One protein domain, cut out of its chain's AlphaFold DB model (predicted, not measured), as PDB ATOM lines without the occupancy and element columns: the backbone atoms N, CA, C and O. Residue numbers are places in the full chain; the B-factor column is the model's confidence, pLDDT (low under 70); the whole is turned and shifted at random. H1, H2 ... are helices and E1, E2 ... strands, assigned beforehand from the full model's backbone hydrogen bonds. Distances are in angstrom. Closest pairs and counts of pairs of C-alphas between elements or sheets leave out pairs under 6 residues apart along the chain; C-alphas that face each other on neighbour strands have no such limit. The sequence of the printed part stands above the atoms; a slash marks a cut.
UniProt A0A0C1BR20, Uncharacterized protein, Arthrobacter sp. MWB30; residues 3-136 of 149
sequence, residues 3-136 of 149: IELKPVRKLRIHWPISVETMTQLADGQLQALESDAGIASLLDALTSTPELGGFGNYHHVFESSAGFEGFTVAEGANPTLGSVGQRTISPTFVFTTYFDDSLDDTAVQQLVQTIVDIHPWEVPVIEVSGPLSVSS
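This is residues 3 to 136 of the 149 residues of an uncharacterized protein of Arthrobacter sp. MWB30 (UniProt A0A0C1BR20). What does the model look like? A long, strongly twisted antiparallel sheet has H3 and H4 side by side over one face, while H1, with short H2 next to it, covers part of E2 and E3. What is it built of? The printed part has 134 residues with four named helices and five named strands, in the order E1, H1, H2, H3, E2, E3, H4, E4, E5, and is mixed, helices and strands. It is compact, with a radius of gyration of the C-alphas of 16.0 A and spans of 48 by 35 by 22 A.

Where does it begin? E1, residues 3 to 16, runs 36.2 A from C-alpha 3 at (99.926, 95.231, 157.322); H1 is residues 19 to 26, H2 32 to 35 and H3 37 to 47. What follows? E2 is residues 62 to 72, 29.7 A; E3 87 to 100, 37.4 A; H4 105 to 118, 20.3 A; E4 126 to 128; and E5 132 to 136, ending at (98.042, 91.584, 153.493).

How do strands pair? E1 has E3 on one side, N 11 to O 97 2.9 A, and E4 and E5 on the other side, N 12 to O 127 and N 6 to O 134 each 2.9 A. E2 and E3 form a hairpin, N 67 to O 92 2.9 A. Where are the helices? H3 and H4 touch at C-alphas Leu 42 and Ile 115, 7.1 A, H4 with residues 114 to 118 alone, at a shallow tilt of 20 degrees, opposite ways. H1 is on the sheet at a height of 8.9 A and touches H2, C-alphas Thr 21 and Ala 32 being closest at 6.0 A. Are their backbones regularly spaced? Every O i to N i+4 pair in H1, H3 and H4 is within hydrogen-bond range; H2 is too short for one.

Which links are long? H3 to E2 and E2 to E3, 14 residues each. Is anything cut or uncertain? The printed part has no cut, and no printed residue is under 70 in pLDDT.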
ATOM      1  N   ILE A   3      99.486  95.934 158.525       84.25
ATOM      2  CA  ILE A   3      99.926  95.231 157.322       84.25
ATOM      3  C   ILE A   3     100.956  94.195 157.746       84.25
ATOM      4  O   ILE A   3     101.920  94.533 158.433       84.25
ATOM      5  N   GLU A   4     100.761  92.957 157.316       88.06
ATOM      6  CA  GLU A   4     101.685  91.854 157.551       88.06
ATOM      7  C   GLU A   4     102.145  91.263 156.223       88.06
ATOM      8  O   GLU A   4     101.453  91.357 155.207       88.06
ATOM      9  N   LEU A   5     103.333  90.662 156.230       92.19
ATOM     10  CA  LEU A   5     103.805  89.865 155.108       92.19
ATOM     11  C   LEU A   5     103.326  88.431 155.293       92.19
ATOM     12  O   LEU A   5     103.629  87.799 156.304       92.19
ATOM     13  N   LYS A   6     102.599  87.928 154.302       91.56
ATOM     14  CA  LYS A   6     102.088  86.563 154.262       91.56
ATOM     15  C   LYS A   6     102.860  85.751 153.213       91.56
ATOM     16  O   LYS A   6     103.020  86.251 152.095       91.56
ATOM     17  N   PRO A   7     103.324  84.530 153.533       95.38
ATOM     18  CA  PRO A   7     103.866  83.617 152.537       95.38
ATOM     19  C   PRO A   7     102.741  83.090 151.634       95.38
ATOM     20  O   PRO A   7     101.701  82.636 152.108       95.38
ATOM     21  N   VAL A   8     102.942  83.181 150.325       97.06
ATOM     22  CA  VAL A   8     102.003  82.746 149.285       97.06
ATOM     23  C   VAL A   8     102.765  82.124 148.126       97.06
ATOM     24  O   VAL A   8     103.947  82.398 147.939       97.06
ATOM     25  N   ARG A   9     102.083  81.370 147.273       97.69
ATOM     26  CA  ARG A   9     102.591  80.987 145.951       97.69
ATOM     27  C   ARG A   9     101.802  81.713 144.869       97.69
ATOM     28  O   ARG A   9     100.629  82.028 145.048       97.69
ATOM     29  N   LYS A  10     102.468  82.030 143.760       97.69
ATOM     30  CA  LYS A  10     101.880  82.675 142.581       97.69
ATOM     31  C   LYS A  10     101.443  81.600 141.595       97.69
ATOM     32  O   LYS A  10     102.246  80.729 141.267       97.69
ATOM     33  N   LEU A  11     100.225  81.729 141.078       98.00
ATOM     34  CA  LEU A  11      99.735  81.025 139.899       98.00
ATOM     35  C   LEU A  11      99.652  82.025 138.746       98.00
ATOM     36  O   LEU A  11      99.001  83.061 138.885       98.00
ATOM     37  N   ARG A  12     100.308  81.735 137.621       98.00
ATOM     38  CA  ARG A  12     100.202  82.545 136.401       98.00
ATOM     39  C   ARG A  12      99.884  81.662 135.206       98.00
ATOM     40  O   ARG A  12     100.578  80.680 134.968       98.00
ATOM     41  N   ILE A  13      98.850  82.026 134.463       97.81
ATOM     42  CA  ILE A  13      98.300  81.244 133.355       97.81
ATOM     43  C   ILE A  13      98.377  82.110 132.102       97.81
ATOM     44  O   ILE A  13      97.936  83.259 132.130       97.81
ATOM     45  N   HIS A  14      98.940  81.564 131.029       96.88
ATOM     46  CA  HIS A  14      98.888  82.170 129.702       96.88
ATOM     47  C   HIS A  14      97.825  81.448 128.888       96.88
ATOM     48  O   HIS A  14      97.845  80.222 128.810       96.88
ATOM     49  N   TRP A  15      96.888  82.204 128.330       96.69
ATOM     50  CA  TRP A  15      95.696  81.684 127.684       96.69
ATOM     51  C   TRP A  15      95.548  82.310 126.296       96.69
ATOM     52  O   TRP A  15      95.432  83.531 126.191       96.69
ATOM     53  N   PRO A  16      95.541  81.531 125.205       95.06
ATOM     54  CA  PRO A  16      95.441  82.102 123.869       95.06
ATOM     55  C   PRO A  16      94.113  82.822 123.672       95.06
ATOM     56  O   PRO A  16      93.051  82.316 124.033       95.06
ATOM     57  N   ILE A  17      94.182  83.974 123.017       95.94
ATOM     58  CA  ILE A  17      93.009  84.763 122.648       95.94
ATOM     59  C   ILE A  17      93.097  85.198 121.193       95.94
ATOM     60  O   ILE A  17      94.153  85.143 120.555       95.94
ATOM     61  N   SER A  18      91.972  85.650 120.649       94.75
ATOM     62  CA  SER A  18      91.958  86.262 119.326       94.75
ATOM     63  C   SER A  18      92.574  87.671 119.353       94.75
ATOM     64  O   SER A  18      92.648  88.329 120.393       94.75
ATOM     65  N   VAL A  19      92.986  88.171 118.184       94.81
ATOM     66  CA  VAL A  19      93.413  89.576 118.027       94.81
ATOM     67  C   VAL A  19      92.265  90.541 118.348       94.81
ATOM     68  O   VAL A  19      92.502  91.622 118.885       94.81
ATOM     69  N   GLU A  20      91.025  90.151 118.047       96.25
ATOM     70  CA  GLU A  20      89.830  90.935 118.360       96.25
ATOM     71  C   GLU A  20      89.661  91.089 119.875       96.25
ATOM     72  O   GLU A  20      89.616  92.217 120.364       96.25
ATOM     73  N   THR A  21      89.692  89.976 120.617       97.25
ATOM     74  CA  THR A  21      89.638  89.964 122.086       97.25
ATOM     75  C   THR A  21      90.766  90.817 122.675       97.25
ATOM     76  O   THR A  21      90.528  91.663 123.533       97.25
ATOM     77  N   MET A  22      92.000  90.661 122.178       96.75
ATOM     78  CA  MET A  22      93.141  91.469 122.624       96.75
ATOM     79  C   MET A  22      92.909  92.971 122.411       96.75
ATOM     80  O   MET A  22      93.229  93.769 123.289       96.75
ATOM     81  N   THR A  23      92.359  93.355 121.257       96.31
ATOM     82  CA  THR A  23      92.087  94.762 120.923       96.31
ATOM     83  C   THR A  23      91.026  95.342 121.852       96.31
ATOM     84  O   THR A  23      91.231  96.407 122.426       96.31
ATOM     85  N   GLN A  24      89.934  94.609 122.075       97.19
ATOM     86  CA  GLN A  24      88.877  95.019 122.999       97.19
ATOM     87  C   GLN A  24      89.414  95.210 124.426       97.19
ATOM     88  O   GLN A  24      89.127  96.224 125.063       97.19
ATOM     89  N   LEU A  25      90.247  94.282 124.911       96.38
ATOM     90  CA  LEU A  25      90.890  94.400 126.222       96.38
ATOM     91  C   LEU A  25      91.835  95.607 126.295       96.38
ATOM     92  O   LEU A  25      91.818  96.331 127.291       96.38
ATOM     93  N   ALA A  26      92.626  95.859 125.248       94.12
ATOM     94  CA  ALA A  26      93.520  97.016 125.176       94.12
ATOM     95  C   ALA A  26      92.759  98.356 125.179       94.12
ATOM     96  O   ALA A  26      93.246  99.335 125.746       94.12
ATOM     97  N   ASP A  27      91.547  98.378 124.623       95.69
ATOM     98  CA  ASP A  27      90.637  99.528 124.647       95.69
ATOM     99  C   ASP A  27      89.875  99.673 125.983       95.69
ATOM    100  O   ASP A  27      89.065 100.589 126.146       95.69
ATOM    101  N   GLY A  28      90.111  98.783 126.953       94.38
ATOM    102  CA  GLY A  28      89.448  98.796 128.260       94.38
ATOM    103  C   GLY A  28      88.016  98.252 128.246       94.38
ATOM    104  O   GLY A  28      87.253  98.508 129.180       94.38
ATOM    105  N   GLN A  29      87.627  97.504 127.209       96.25
ATOM    106  CA  GLN A  29      86.298  96.901 127.095       96.25
ATOM    107  C   GLN A  29      86.224  95.627 127.947       96.25
ATOM    108  O   GLN A  29      86.471  94.519 127.474       96.25
ATOM    109  N   LEU A  30      85.873  95.782 129.226       92.88
ATOM    110  CA  LEU A  30      85.810  94.672 130.189       92.88
ATOM    111  C   LEU A  30      84.867  93.536 129.759       92.88
ATOM    112  O   LEU A  30      85.096  92.387 130.123       92.88
ATOM    113  N   GLN A  31      83.851  93.833 128.945       95.69
ATOM    114  CA  GLN A  31      82.908  92.841 128.416       95.69
ATOM    115  C   GLN A  31      83.595  91.757 127.569       95.69
ATOM    116  O   GLN A  31      83.035  90.674 127.405       95.69
ATOM    117  N   ALA A  32      84.803  92.009 127.059       95.75
ATOM    118  CA  ALA A  32      85.592  91.013 126.339       95.75
ATOM    119  C   ALA A  32      85.974  89.807 127.215       95.75
ATOM    120  O   ALA A  32      86.102  88.704 126.690       95.75
ATOM    121  N   LEU A  33      86.097  89.986 128.539       94.44
ATOM    122  CA  LEU A  33      86.371  88.886 129.474       94.44
ATOM    123  C   LEU A  33      85.214  87.882 129.545       94.44
ATOM    124  O   LEU A  33      85.444  86.689 129.707       94.44
ATOM    125  N   GLU A  34      83.980  88.369 129.415       93.94
ATOM    126  CA  GLU A  34      82.762  87.550 129.455       93.94
ATOM    127  C   GLU A  34      82.371  87.037 128.061       93.94
ATOM    128  O   GLU A  34      81.755  85.982 127.927       93.94
ATOM    129  N   SER A  35      82.712  87.792 127.013       95.00
ATOM    130  CA  SER A  35      82.329  87.478 125.631       95.00
ATOM    131  C   SER A  35      83.250  86.446 124.977       95.00
ATOM    132  O   SER A  35      82.812  85.702 124.099       95.00
ATOM    133  N   ASP A  36      84.520  86.391 125.384       96.62
ATOM    134  CA  ASP A  36      85.444  85.350 124.945       96.62
ATOM    135  C   ASP A  36      85.192  84.065 125.744       96.62
ATOM    136  O   ASP A  36      85.456  83.996 126.944       96.62
ATOM    137  N   ALA A  37      84.681  83.028 125.077       94.75
ATOM    138  CA  ALA A  37      84.321  81.770 125.729       94.75
ATOM    139  C   ALA A  37      85.514  81.070 126.407       94.75
ATOM    140  O   ALA A  37      85.323  80.345 127.383       94.75
ATOM    141  N   GLY A  38      86.735  81.274 125.901       94.62
ATOM    142  CA  GLY A  38      87.943  80.723 126.503       94.62
ATOM    143  C   GLY A  38      88.266  81.417 127.822       94.62
ATOM    144  O   GLY A  38      88.443  80.741 128.835       94.62
ATOM    145  N   ILE A  39      88.282  82.755 127.821       96.88
ATOM    146  CA  ILE A  39      88.486  83.539 129.048       96.88
ATOM    147  C   ILE A  39      87.376  83.244 130.062       96.88
ATOM    148  O   ILE A  39      87.681  82.973 131.220       96.88
ATOM    149  N   ALA A  40      86.111  83.240 129.639       96.12
ATOM    150  CA  ALA A  40      84.981  82.966 130.525       96.12
ATOM    151  C   ALA A  40      85.104  81.586 131.198       96.12
ATOM    152  O   ALA A  40      85.004  81.489 132.418       96.12
ATOM    153  N   SER A  41      85.429  80.539 130.428       95.25
ATOM    154  CA  SER A  41      85.662  79.185 130.955       95.25
ATOM    155  C   SER A  41      86.793  79.146 131.992       95.25
ATOM    156  O   SER A  41      86.662  78.530 133.052       95.25
ATOM    157  N   LEU A  42      87.901  79.847 131.717       96.06
ATOM    158  CA  LEU A  42      89.012  79.979 132.658       96.06
ATOM    159  C   LEU A  42      88.568  80.673 133.957       96.06
ATOM    160  O   LEU A  42      88.854  80.182 135.048       96.06
ATOM    161  N   LEU A  43      87.874  81.808 133.853       95.19
ATOM    162  CA  LEU A  43      87.419  82.576 135.013       95.19
ATOM    163  C   LEU A  43      86.402  81.797 135.858       95.19
ATOM    164  O   LEU A  43      86.483  81.850 137.086       95.19
ATOM    165  N   ASP A  44      85.508  81.029 135.238       93.88
ATOM    166  CA  ASP A  44      84.542  80.174 135.939       93.88
ATOM    167  C   ASP A  44      85.239  79.071 136.754       93.88
ATOM    168  O   ASP A  44      84.916  78.851 137.932       93.88
ATOM    169  N   ALA A  45      86.245  78.409 136.168       92.75
ATOM    170  CA  ALA A  45      87.036  77.389 136.857       92.75
ATOM    171  C   ALA A  45      87.788  77.971 138.069       92.75
ATOM    172  O   ALA A  45      87.804  77.381 139.153       92.75
ATOM    173  N   LEU A  46      88.369  79.163 137.915       92.75
ATOM    174  CA  LEU A  46      89.134  79.827 138.973       92.75
ATOM    175  C   LEU A  46      88.237  80.403 140.076       92.75
ATOM    176  O   LEU A  46      88.583  80.323 141.253       92.75
ATOM    177  N   THR A  47      87.063  80.930 139.725       88.62
ATOM    178  CA  THR A  47      86.080  81.446 140.697       88.62
ATOM    179  C   THR A  47      85.529  80.328 141.582       88.62
ATOM    180  O   THR A  47      85.225  80.548 142.753       88.62
ATOM    181  N   SER A  48      85.478  79.103 141.061       87.31
ATOM    182  CA  SER A  48      85.068  77.914 141.814       87.31
ATOM    183  C   SER A  48      86.126  77.419 142.816       87.31
ATOM    184  O   SER A  48      85.856  76.471 143.552       87.31
ATOM    185  N   THR A  49      87.307  78.052 142.869       88.50
ATOM    186  CA  THR A  49      88.432  77.673 143.739       88.50
ATOM    187  C   THR A  49      88.632  78.713 144.856       88.50
ATOM    188  O   THR A  49      89.304  79.729 144.642       88.50
ATOM    189  N   PRO A  50      88.052  78.517 146.058       88.75
ATOM    190  CA  PRO A  50      88.083  79.510 147.139       88.75
ATOM    191  C   PRO A  50      89.482  79.781 147.716       88.75
ATOM    192  O   PRO A  50      89.688  80.792 148.387       88.75
ATOM    193  N   GLU A  51      90.449  78.900 147.469       91.31
ATOM    194  CA  GLU A  51      91.842  79.030 147.906       91.31
ATOM    195  C   GLU A  51      92.613  80.122 147.143       91.31
ATOM    196  O   GLU A  51      93.694  80.534 147.577       91.31
ATOM    197  N   LEU A  52      92.072  80.598 146.015       94.50
ATOM    198  CA  LEU A  52      92.706  81.594 145.157       94.50
ATOM    199  C   LEU A  52      92.334  83.030 145.540       94.50
ATOM    200  O   LEU A  52      91.183  83.377 145.809       94.50
ATOM    201  N   GLY A  53      93.331  83.910 145.491       94.44
ATOM    202  CA  GLY A  53      93.147  85.352 145.586       94.44
ATOM    203  C   GLY A  53      92.711  85.842 146.967       94.44
ATOM    204  O   GLY A  53      92.029  86.861 147.060       94.44
ATOM    205  N   GLY A  54      93.071  85.127 148.034       91.94
ATOM    206  CA  GLY A  54      92.762  85.514 149.411       91.94
ATOM    207  C   GLY A  54      93.771  86.507 149.999       91.94
ATOM    208  O   GLY A  54      94.907  86.135 150.305       91.94
ATOM    209  N   PHE A  55      93.339  87.749 150.242       88.69
ATOM    210  CA  PHE A  55      94.138  88.813 150.865       88.69
ATOM    211  C   PHE A  55      93.341  89.517 151.970       88.69
ATOM    212  O   PHE A  55      92.655  90.509 151.732       88.69
ATOM    213  N   GLY A  56      93.420  89.014 153.203       85.94
ATOM    214  CA  GLY A  56      92.639  89.561 154.315       85.94
ATOM    215  C   GLY A  56      91.142  89.390 154.056       85.94
ATOM    216  O   GLY A  56      90.677  88.264 153.934       85.94
ATOM    217  N   ASN A  57      90.408  90.500 153.934       87.69
ATOM    218  CA  ASN A  57      88.964  90.502 153.648       87.69
ATOM    219  C   ASN A  57      88.632  90.468 152.144       87.69
ATOM    220  O   ASN A  57      87.463  90.566 151.773       87.69
ATOM    221  N   TYR A  58      89.644  90.399 151.277       88.81
ATOM    222  CA  TYR A  58      89.460  90.315 149.833       88.81
ATOM    223  C   TYR A  58      89.589  88.863 149.377       88.81
ATOM    224  O   TYR A  58      90.522  88.160 149.772       88.81
ATOM    225  N   HIS A  59      88.660  88.446 148.525       90.25
ATOM    226  CA  HIS A  59      88.600  87.119 147.920       90.25
ATOM    227  C   HIS A  59      88.654  87.253 146.399       90.25
ATOM    228  O   HIS A  59      88.272  88.297 145.867       90.25
ATOM    229  N   HIS A  60      89.114  86.203 145.712       91.56
ATOM    230  CA  HIS A  60      89.246  86.177 144.252       91.56
ATOM    231  C   HIS A  60      90.068  87.349 143.691       91.56
ATOM    232  O   HIS A  60      89.809  87.833 142.595       91.56
ATOM    233  N   VAL A  61      91.064  87.837 144.436       95.00
ATOM    234  CA  VAL A  61      91.999  88.848 143.933       95.00
ATOM    235  C   VAL A  61      92.847  88.248 142.816       95.00
ATOM    236  O   VAL A  61      93.546  87.248 143.009       95.00
ATOM    237  N   PHE A  62      92.834  88.898 141.661       96.00
ATOM    238  CA  PHE A  62      93.689  88.561 140.535       96.00
ATOM    239  C   PHE A  62      94.118  89.815 139.779       96.00
ATOM    240  O   PHE A  62      93.542  90.894 139.926       96.00
ATOM    241  N   GLU A  63      95.148  89.650 138.964       95.62
ATOM    242  CA  GLU A  63      95.571  90.599 137.946       95.62
ATOM    243  C   GLU A  63      95.451  89.927 136.581       95.62
ATOM    244  O   GLU A  63      95.684  88.726 136.443       95.62
ATOM    245  N   SER A  64      95.057  90.703 135.576       94.88
ATOM    246  CA  SER A  64      95.000  90.228 134.203       94.88
ATOM    247  C   SER A  64      95.611  91.230 133.241       94.88
ATOM    248  O   SER A  64      95.428  92.438 133.397       94.88
ATOM    249  N   SER A  65      96.267  90.726 132.204       94.50
ATOM    250  CA  SER A  65      96.800  91.531 131.104       94.50
ATOM    251  C   SER A  65      96.627  90.815 129.764       94.50
ATOM    252  O   SER A  65      96.332  89.624 129.718       94.50
ATOM    253  N   ALA A  66      96.798  91.544 128.662       94.69
ATOM    254  CA  ALA A  66      96.853  90.974 127.322       94.69
ATOM    255  C   ALA A  66      98.205  91.304 126.677       94.69
ATOM    256  O   ALA A  66      98.751  92.392 126.871       94.69
ATOM    257  N   GLY A  67      98.755  90.365 125.914       93.88
ATOM    258  CA  GLY A  67     100.074  90.499 125.308       93.88
ATOM    259  C   GLY A  67     100.289  89.538 124.149       93.88
ATOM    260  O   GLY A  67      99.335  89.069 123.534       93.88
ATOM    261  N   PHE A  68     101.555  89.247 123.856       95.25
ATOM    262  CA  PHE A  68     101.947  88.304 122.814       95.25
ATOM    263  C   PHE A  68     102.883  87.233 123.369       95.25
ATOM    264  O   PHE A  68     103.817  87.542 124.108       95.25
ATOM    265  N   GLU A  69     102.681  85.996 122.931       93.19
ATOM    266  CA  GLU A  69     103.593  84.873 123.136       93.19
ATOM    267  C   GLU A  69     104.276  84.492 121.831       93.19
ATOM    268  O   GLU A  69     103.725  84.671 120.747       93.19
ATOM    269  N   GLY A  70     105.502  83.980 121.936       93.88
ATOM    270  CA  GLY A  70     106.287  83.556 120.788       93.88
ATOM    271  C   GLY A  70     106.849  82.159 120.971       93.88
ATOM    272  O   GLY A  70     107.467  81.871 121.992       93.88
ATOM    273  N   PHE A  71     106.685  81.312 119.959       93.31
ATOM    274  CA  PHE A  71     107.139  79.925 119.993       93.31
ATOM    275  C   PHE A  71     107.540  79.424 118.603       93.31
ATOM    276  O   PHE A  71     107.194  80.020 117.581       93.31
ATOM    277  N   THR A  72     108.275  78.315 118.566       94.94
ATOM    278  CA  THR A  72     108.588  77.574 117.339       94.94
ATOM    279  C   THR A  72     108.085  76.153 117.513       94.94
ATOM    280  O   THR A  72     108.442  75.488 118.483       94.94
ATOM    281  N   VAL A  73     107.257  75.690 116.582       92.38
ATOM    282  CA  VAL A  73     106.649  74.358 116.664       92.38
ATOM    283  C   VAL A  73     107.694  73.299 116.303       92.38
ATOM    284  O   VAL A  73     108.286  73.353 115.221       92.38
ATOM    285  N   ALA A  74     107.922  72.344 117.201       92.56
ATOM    286  CA  ALA A  74     108.798  71.199 116.964       92.56
ATOM    287  C   ALA A  74     108.084  70.091 116.166       92.56
ATOM    288  O   ALA A  74     106.855  70.024 116.136       92.56
ATOM    289  N   GLU A  75     108.852  69.204 115.527       94.00
ATOM    290  CA  GLU A  75     108.290  67.994 114.916       94.00
ATOM    291  C   GLU A  75     107.564  67.139 115.968       94.00
ATOM    292  O   GLU A  75     108.046  66.971 117.086       94.00
ATOM    293  N   GLY A  76     106.398  66.600 115.601       90.88
ATOM    294  CA  GLY A  76     105.571  65.766 116.478       90.88
ATOM    295  C   GLY A  76     104.548  66.520 117.335       90.88
ATOM    296  O   GLY A  76     103.689  65.865 117.913       90.88
ATOM    297  N   ALA A  77     104.590  67.856 117.385       90.06
ATOM    298  CA  ALA A  77     103.559  68.660 118.048       90.06
ATOM    299  C   ALA A  77     102.299  68.805 117.174       90.06
ATOM    300  O   ALA A  77     102.402  68.884 115.945       90.06
ATOM    301  N   ASN A  78     101.126  68.921 117.801       87.75
ATOM    302  CA  ASN A  78      99.853  69.181 117.130       87.75
ATOM    303  C   ASN A  78      99.262  70.525 117.599       87.75
ATOM    304  O   ASN A  78      98.260  70.559 118.318       87.75
ATOM    305  N   PRO A  79      99.890  71.658 117.236       86.12
ATOM    306  CA  PRO A  79      99.523  72.935 117.814       86.12
ATOM    307  C   PRO A  79      98.189  73.440 117.261       86.12
ATOM    308  O   PRO A  79      97.911  73.355 116.066       86.12
ATOM    309  N   THR A  80      97.411  74.092 118.120       85.56
ATOM    310  CA  THR A  80      96.205  74.833 117.716       85.56
ATOM    311  C   THR A  80      96.542  76.005 116.780       85.56
ATOM    312  O   THR A  80      95.724  76.395 115.951       85.56
ATOM    313  N   LEU A  81      97.756  76.562 116.887       86.31
ATOM    314  CA  LEU A  81      98.244  77.673 116.070       86.31
ATOM    315  C   LEU A  81      99.720  77.488 115.690       86.31
ATOM    316  O   LEU A  81     100.539  77.082 116.508       86.31
ATOM    317  N   GLY A  82     100.078  77.882 114.469       89.94
ATOM    318  CA  GLY A  82     101.451  77.827 113.965       89.94
ATOM    319  C   GLY A  82     101.704  76.611 113.078       89.94
ATOM    320  O   GLY A  82     100.793  75.874 112.706       89.94
ATOM    321  N   SER A  83     102.952  76.421 112.663       92.94
ATOM    322  CA  SER A  83     103.351  75.302 111.804       92.94
ATOM    323  C   SER A  83     104.743  74.819 112.175       92.94
ATOM    324  O   SER A  83     105.587  75.623 112.573       92.94
ATOM    325  N   VAL A  84     104.983  73.512 112.032       94.44
ATOM    326  CA  VAL A  84     106.277  72.875 112.325       94.44
ATOM    327  C   VAL A  84     107.420  73.643 111.651       94.44
ATOM    328  O   VAL A  84     107.361  73.965 110.464       94.44
ATOM    329  N   GLY A  85     108.447  73.973 112.434       94.38
ATOM    330  CA  GLY A  85     109.630  74.714 111.993       94.38
ATOM    331  C   GLY A  85     109.435  76.225 111.815       94.38
ATOM    332  O   GLY A  85     110.413  76.922 111.547       94.38
ATOM    333  N   GLN A  86     108.220  76.759 111.974       94.06
ATOM    334  CA  GLN A  86     107.948  78.194 111.861       94.06
ATOM    335  C   GLN A  86     107.894  78.868 113.229       94.06
ATOM    336  O   GLN A  86     107.286  78.362 114.176       94.06
ATOM    337  N   ARG A  87     108.492  80.061 113.306       94.69
ATOM    338  CA  ARG A  87     108.305  80.954 114.449       94.69
ATOM    339  C   ARG A  87     106.925  81.594 114.351       94.69
ATOM    340  O   ARG A  87     106.608  82.235 113.353       94.69
ATOM    341  N   THR A  88     106.145  81.451 115.408       94.19
ATOM    342  CA  THR A  88     104.789  81.987 115.531       94.19
ATOM    343  C   THR A  88     104.755  82.998 116.669       94.19
ATOM    344  O   THR A  88     105.421  82.804 117.687       94.19
ATOM    345  N   ILE A  89     104.012  84.089 116.476       95.06
ATOM    346  CA  ILE A  89     103.655  85.050 117.522       95.06
ATOM    347  C   ILE A  89     102.131  85.058 117.627       95.06
ATOM    348  O   ILE A  89     101.460  85.160 116.599       95.06
ATOM    349  N   SER A  90     101.589  84.955 118.837       93.94
ATOM    350  CA  SER A  90     100.147  84.866 119.073       93.94
ATOM    351  C   SER A  90      99.689  85.751 120.227       93.94
ATOM    352  O   SER A  90     100.414  85.851 121.218       93.94
ATOM    353  N   PRO A  91      98.502  86.378 120.143       96.12
ATOM    354  CA  PRO A  91      97.906  87.060 121.283       96.12
ATOM    355  C   PRO A  91      97.665  86.104 122.455       96.12
ATOM    356  O   PRO A  91      97.292  84.946 122.257       96.12
ATOM    357  N   THR A  92      97.856  86.607 123.669       96.31
ATOM    358  CA  THR A  92      97.635  85.861 124.909       96.31
ATOM    359  C   THR A  92      96.955  86.743 125.948       96.31
ATOM    360  O   THR A  92      97.245  87.939 126.049       96.31
ATOM    361  N   PHE A  93      96.054  86.153 126.715       97.31
ATOM    362  CA  PHE A  93      95.541  86.667 127.969       97.31
ATOM    363  C   PHE A  93      96.359  86.054 129.101       97.31
ATOM    364  O   PHE A  93      96.532  84.842 129.174       97.31
ATOM    365  N   VAL A  94      96.872  86.892 129.991       97.31
ATOM    366  CA  VAL A  94      97.640  86.456 131.153       97.31
ATOM    367  C   VAL A  94      96.801  86.685 132.390       97.31
ATOM    368  O   VAL A  94      96.382  87.813 132.642       97.31
ATOM    369  N   PHE A  95      96.609  85.634 133.178       97.50
ATOM    370  CA  PHE A  95      95.943  85.691 134.473       97.50
ATOM    371  C   PHE A  95      96.945  85.390 135.584       97.50
ATOM    372  O   PHE A  95      97.618  84.360 135.544       97.50
ATOM    373  N   THR A  96      97.021  86.254 136.594       97.88
ATOM    374  CA  THR A  96      97.875  86.075 137.771       97.88
ATOM    375  C   THR A  96      97.032  86.107 139.041       97.88
ATOM    376  O   THR A  96      96.316  87.071 139.300       97.88
ATOM    377  N   THR A  97      97.172  85.099 139.896       97.69
ATOM    378  CA  THR A  97      96.632  85.117 141.262       97.69
ATOM    379  C   THR A  97      97.616  84.478 142.243       97.69
ATOM    380  O   THR A  97      98.717  84.059 141.873       97.69
ATOM    381  N   TYR A  98      97.232  84.432 143.513       97.06
ATOM    382  CA  TYR A  98      98.029  83.889 144.600       97.06
ATOM    383  C   TYR A  98      97.195  82.945 145.453       97.06
ATOM    384  O   TYR A  98      95.985  83.117 145.573       97.06
ATOM    385  N   PHE A  99      97.853  81.988 146.089       96.56
ATOM    386  CA  PHE A  99      97.247  81.084 147.058       96.56
ATOM    387  C   PHE A  99      98.189  80.869 148.239       96.56
ATOM    388  O   PHE A  99      99.373  81.210 148.170       96.56
ATOM    389  N   ASP A 100      97.659  80.361 149.347       95.25
ATOM    390  CA  ASP A 100      98.448  80.157 150.562       95.25
ATOM    391  C   ASP A 100      99.615  79.188 150.315       95.25
ATOM    392  O   ASP A 100      99.454  78.153 149.661       95.25
ATOM    393  N   ASP A 101     100.795  79.506 150.847       96.44
ATOM    394  CA  ASP A 101     101.944  78.599 150.782       96.44
ATOM    395  C   ASP A 101     101.646  77.267 151.490       96.44
ATOM    396  O   ASP A 101     102.139  76.224 151.071       96.44
ATOM    397  N   SER A 102     100.751  77.273 152.485       95.00
ATOM    398  CA  SER A 102     100.330  76.071 153.202       95.00
ATOM    399  C   SER A 102      99.384  75.153 152.419       95.00
ATOM    400  O   SER A 102      98.970  74.130 152.967       95.00
ATOM    401  N   LEU A 103      98.958  75.519 151.205       95.69
ATOM    402  CA  LEU A 103      98.079  74.668 150.400       95.69
ATOM    403  C   LEU A 103      98.800  73.360 150.030       95.69
ATOM    404  O   LEU A 103      99.970  73.377 149.658       95.69
ATOM    405  N   ASP A 104      98.116  72.221 150.116       95.12
ATOM    406  CA  ASP A 104      98.733  70.928 149.810       95.12
ATOM    407  C   ASP A 104      99.133  70.822 148.328       95.12
ATOM    408  O   ASP A 104      98.379  71.226 147.441       95.12
ATOM    409  N   ASP A 105     100.298  70.239 148.044       94.62
ATOM    410  CA  ASP A 105     100.801  70.106 146.672       94.62
ATOM    411  C   ASP A 105      99.885  69.248 145.785       94.62
ATOM    412  O   ASP A 105      99.782  69.508 144.587       94.62
ATOM    413  N   THR A 106      99.160  68.277 146.351       95.88
ATOM    414  CA  THR A 106      98.157  67.492 145.612       95.88
ATOM    415  C   THR A 106      96.988  68.375 145.188       95.88
ATOM    416  O   THR A 106      96.516  68.268 144.058       95.88
ATOM    417  N   ALA A 107      96.537  69.275 146.065       94.50
ATOM    418  CA  ALA A 107      95.471  70.222 145.748       94.50
ATOM    419  C   ALA A 107      95.920  71.209 144.658       94.50
ATOM    420  O   ALA A 107      95.177  71.476 143.714       94.50
ATOM    421  N   VAL A 108      97.170  71.680 144.725       95.56
ATOM    422  CA  VAL A 108      97.763  72.519 143.670       95.56
ATOM    423  C   VAL A 108      97.822  71.770 142.339       95.56
ATOM    424  O   VAL A 108      97.434  72.322 141.311       95.56
ATOM    425  N   GLN A 109      98.262  70.511 142.337       96.12
ATOM    426  CA  GLN A 109      98.296  69.686 141.126       96.12
ATOM    427  C   GLN A 109      96.899  69.481 140.531       96.12
ATOM    428  O   GLN A 109      96.745  69.584 139.319       96.12
ATOM    429  N   GLN A 110      95.879  69.238 141.356       95.06
ATOM    430  CA  GLN A 110      94.489  69.090 140.905       95.06
ATOM    431  C   GLN A 110      93.932  70.377 140.290       95.06
ATOM    432  O   GLN A 110      93.268  70.328 139.253       95.06
ATOM    433  N   LEU A 111      94.238  71.528 140.894       94.44
ATOM    434  CA  LEU A 111      93.885  72.830 140.340       94.44
ATOM    435  C   LEU A 111      94.544  73.044 138.972       94.44
ATOM    436  O   LEU A 111      93.864  73.380 138.003       94.44
ATOM    437  N   VAL A 112      95.857  72.813 138.873       96.25
ATOM    438  CA  VAL A 112      96.587  72.934 137.601       96.25
ATOM    439  C   VAL A 112      96.020  71.969 136.562       96.25
ATOM    440  O   VAL A 112      95.803  72.379 135.427       96.25
ATOM    441  N   GLN A 113      95.714  70.728 136.945       96.25
ATOM    442  CA  GLN A 113      95.124  69.742 136.041       96.25
ATOM    443  C   GLN A 113      93.760  70.198 135.516       96.25
ATOM    444  O   GLN A 113      93.512  70.097 134.324       96.25
ATOM    445  N   THR A 114      92.916  70.781 136.371       94.88
ATOM    446  CA  THR A 114      91.613  71.320 135.955       94.88
ATOM    447  C   THR A 114      91.777  72.410 134.896       94.88
ATOM    448  O   THR A 114      91.041  72.423 133.917       94.88
ATOM    449  N   ILE A 115      92.767  73.296 135.056       96.44
ATOM    450  CA  ILE A 115      93.077  74.340 134.068       96.44
ATOM    451  C   ILE A 115      93.597  73.713 132.769       96.44
ATOM    452  O   ILE A 115      93.174  74.130 131.695       96.44
ATOM    453  N   VAL A 116      94.484  72.714 132.854       96.50
ATOM    454  CA  VAL A 116      95.009  71.977 131.689       96.50
ATOM    455  C   VAL A 116      93.877  71.316 130.904       96.50
ATOM    456  O   VAL A 116      93.848  71.430 129.683       96.50
ATOM    457  N   ASP A 117      92.928  70.678 131.589       95.88
ATOM    458  CA  ASP A 117      91.838  69.917 130.968       95.88
ATOM    459  C   ASP A 117      90.896  70.794 130.129       95.88
ATOM    460  O   ASP A 117      90.316  70.323 129.149       95.88
ATOM    461  N   ILE A 118      90.751  72.072 130.490       95.50
ATOM    462  CA  ILE A 118      89.943  73.045 129.740       95.50
ATOM    463  C   ILE A 118      90.774  73.898 128.773       95.50
ATOM    464  O   ILE A 118      90.209  74.702 128.027       95.50
ATOM    465  N   HIS A 119      92.102  73.767 128.791       95.81
ATOM    466  CA  HIS A 119      92.982  74.647 128.038       95.81
ATOM    467  C   HIS A 119      92.942  74.335 126.529       95.81
ATOM    468  O   HIS A 119      93.055  73.180 126.123       95.81
ATOM    469  N   PRO A 120      92.856  75.350 125.649       91.94
ATOM    470  CA  PRO A 120      92.777  75.154 124.194       91.94
ATOM    471  C   PRO A 120      94.094  74.721 123.524       91.94
ATOM    472  O   PRO A 120      94.103  74.389 122.337       91.94
ATOM    473  N   TRP A 121      95.218  74.786 124.236       90.38
ATOM    474  CA  TRP A 121      96.521  74.303 123.761       90.38
ATOM    475  C   TRP A 121      96.844  72.925 124.315       90.38
ATOM    476  O   TRP A 121      96.621  72.673 125.492       90.38
ATOM    477  N   GLU A 122      97.491  72.111 123.481       86.69
ATOM    478  CA  GLU A 122      98.031  70.798 123.849       86.69
ATOM    479  C   GLU A 122      98.976  70.870 125.061       86.69
ATOM    480  O   GLU A 122      98.931  70.010 125.936       86.69
ATOM    481  N   VAL A 123      99.819  71.909 125.123       88.31
ATOM    482  CA  VAL A 123     100.773  72.129 126.219       88.31
ATOM    483  C   VAL A 123     100.637  73.571 126.725       88.31
ATOM    484  O   VAL A 123     101.217  74.481 126.128       88.31
ATOM    485  N   PRO A 124      99.856  73.817 127.790       93.44
ATOM    486  CA  PRO A 124      99.698  75.152 128.358       93.44
ATOM    487  C   PRO A 124     100.934  75.619 129.132       93.44
ATOM    488  O   PRO A 124     101.617  74.830 129.786       93.44
ATOM    489  N   VAL A 125     101.181  76.932 129.122       93.31
ATOM    490  CA  VAL A 125     102.208  77.563 129.962       93.31
ATOM    491  C   VAL A 125     101.561  78.063 131.252       93.31
ATOM    492  O   VAL A 125     100.994  79.157 131.309       93.31
ATOM    493  N   ILE A 126     101.669  77.249 132.302       96.94
ATOM    494  CA  ILE A 126     101.179  77.557 133.651       96.94
ATOM    495  C   ILE A 126     102.377  77.610 134.600       96.94
ATOM    496  O   ILE A 126     103.104  76.631 134.762       96.94
ATOM    497  N   GLU A 127     102.595  78.759 135.233       97.00
ATOM    498  CA  GLU A 127     103.635  78.947 136.238       97.00
ATOM    499  C   GLU A 127     103.059  78.768 137.642       97.00
ATOM    500  O   GLU A 127     102.089  79.434 138.014       97.00
ATOM    501  N   VAL A 128     103.739  77.961 138.454       97.25
ATOM    502  CA  VAL A 128     103.567  77.931 139.908       97.25
ATOM    503  C   VAL A 128     104.899  78.308 140.542       97.25
ATOM    504  O   VAL A 128     105.920  77.668 140.284       97.25
ATOM    505  N   SER A 129     104.921  79.377 141.335       95.25
ATOM    506  CA  SER A 129     106.149  79.792 142.016       95.25
ATOM    507  C   SER A 129     106.410  78.973 143.282       95.25
ATOM    508  O   SER A 129     105.498  78.396 143.872       95.25
ATOM    509  N   GLY A 130     107.653  79.019 143.769       91.44
ATOM    510  CA  GLY A 130     107.919  78.797 145.192       91.44
ATOM    511  C   GLY A 130     107.311  79.909 146.066       91.44
ATOM    512  O   GLY A 130     106.680  80.832 145.533       91.44
ATOM    513  N   PRO A 131     107.507  79.856 147.391       90.38
ATOM    514  CA  PRO A 131     106.961  80.854 148.299       90.38
ATOM    515  C   PRO A 131     107.475  82.264 147.981       90.38
ATOM    516  O   PRO A 131     108.669  82.497 147.788       90.38
ATOM    517  N   LEU A 132     106.552  83.217 147.980       94.12
ATOM    518  CA  LEU A 132     106.749  84.658 147.900       94.12
ATOM    519  C   LEU A 132     106.127  85.293 149.145       94.12
ATOM    520  O   LEU A 132     105.160  84.777 149.691       94.12
ATOM    521  N   SER A 133     106.644  86.433 149.595       92.25
ATOM    522  CA  SER A 133     105.996  87.223 150.649       92.25
ATOM    523  C   SER A 133     105.225  88.384 150.034       92.25
ATOM    524  O   SER A 133     105.804  89.177 149.293       92.25
ATOM    525  N   VAL A 134     103.936  88.500 150.354       91.50
ATOM    526  CA  VAL A 134     103.056  89.584 149.885       91.50
ATOM    527  C   VAL A 134     102.413  90.301 151.067       91.50
ATOM    528  O   VAL A 134     102.150  89.692 152.102       91.50
ATOM    529  N   SER A 135     102.166  91.603 150.937       90.75
ATOM    530  CA  SER A 135     101.482  92.378 151.976       90.75
ATOM    531  C   SER A 135      99.992  92.042 152.033       90.75
ATOM    532  O   SER A 135      99.319  92.080 151.006       90.75
ATOM    533  N   SER A 136      99.466  91.805 153.233       86.69
ATOM    534  CA  SER A 136      98.042  91.584 153.493       86.69
ATOM    535  C   SER A 136      97.595  92.332 154.753       86.69
ATOM    536  O   SER A 136      98.401  92.611 155.643       86.69
TER     537      SER A 136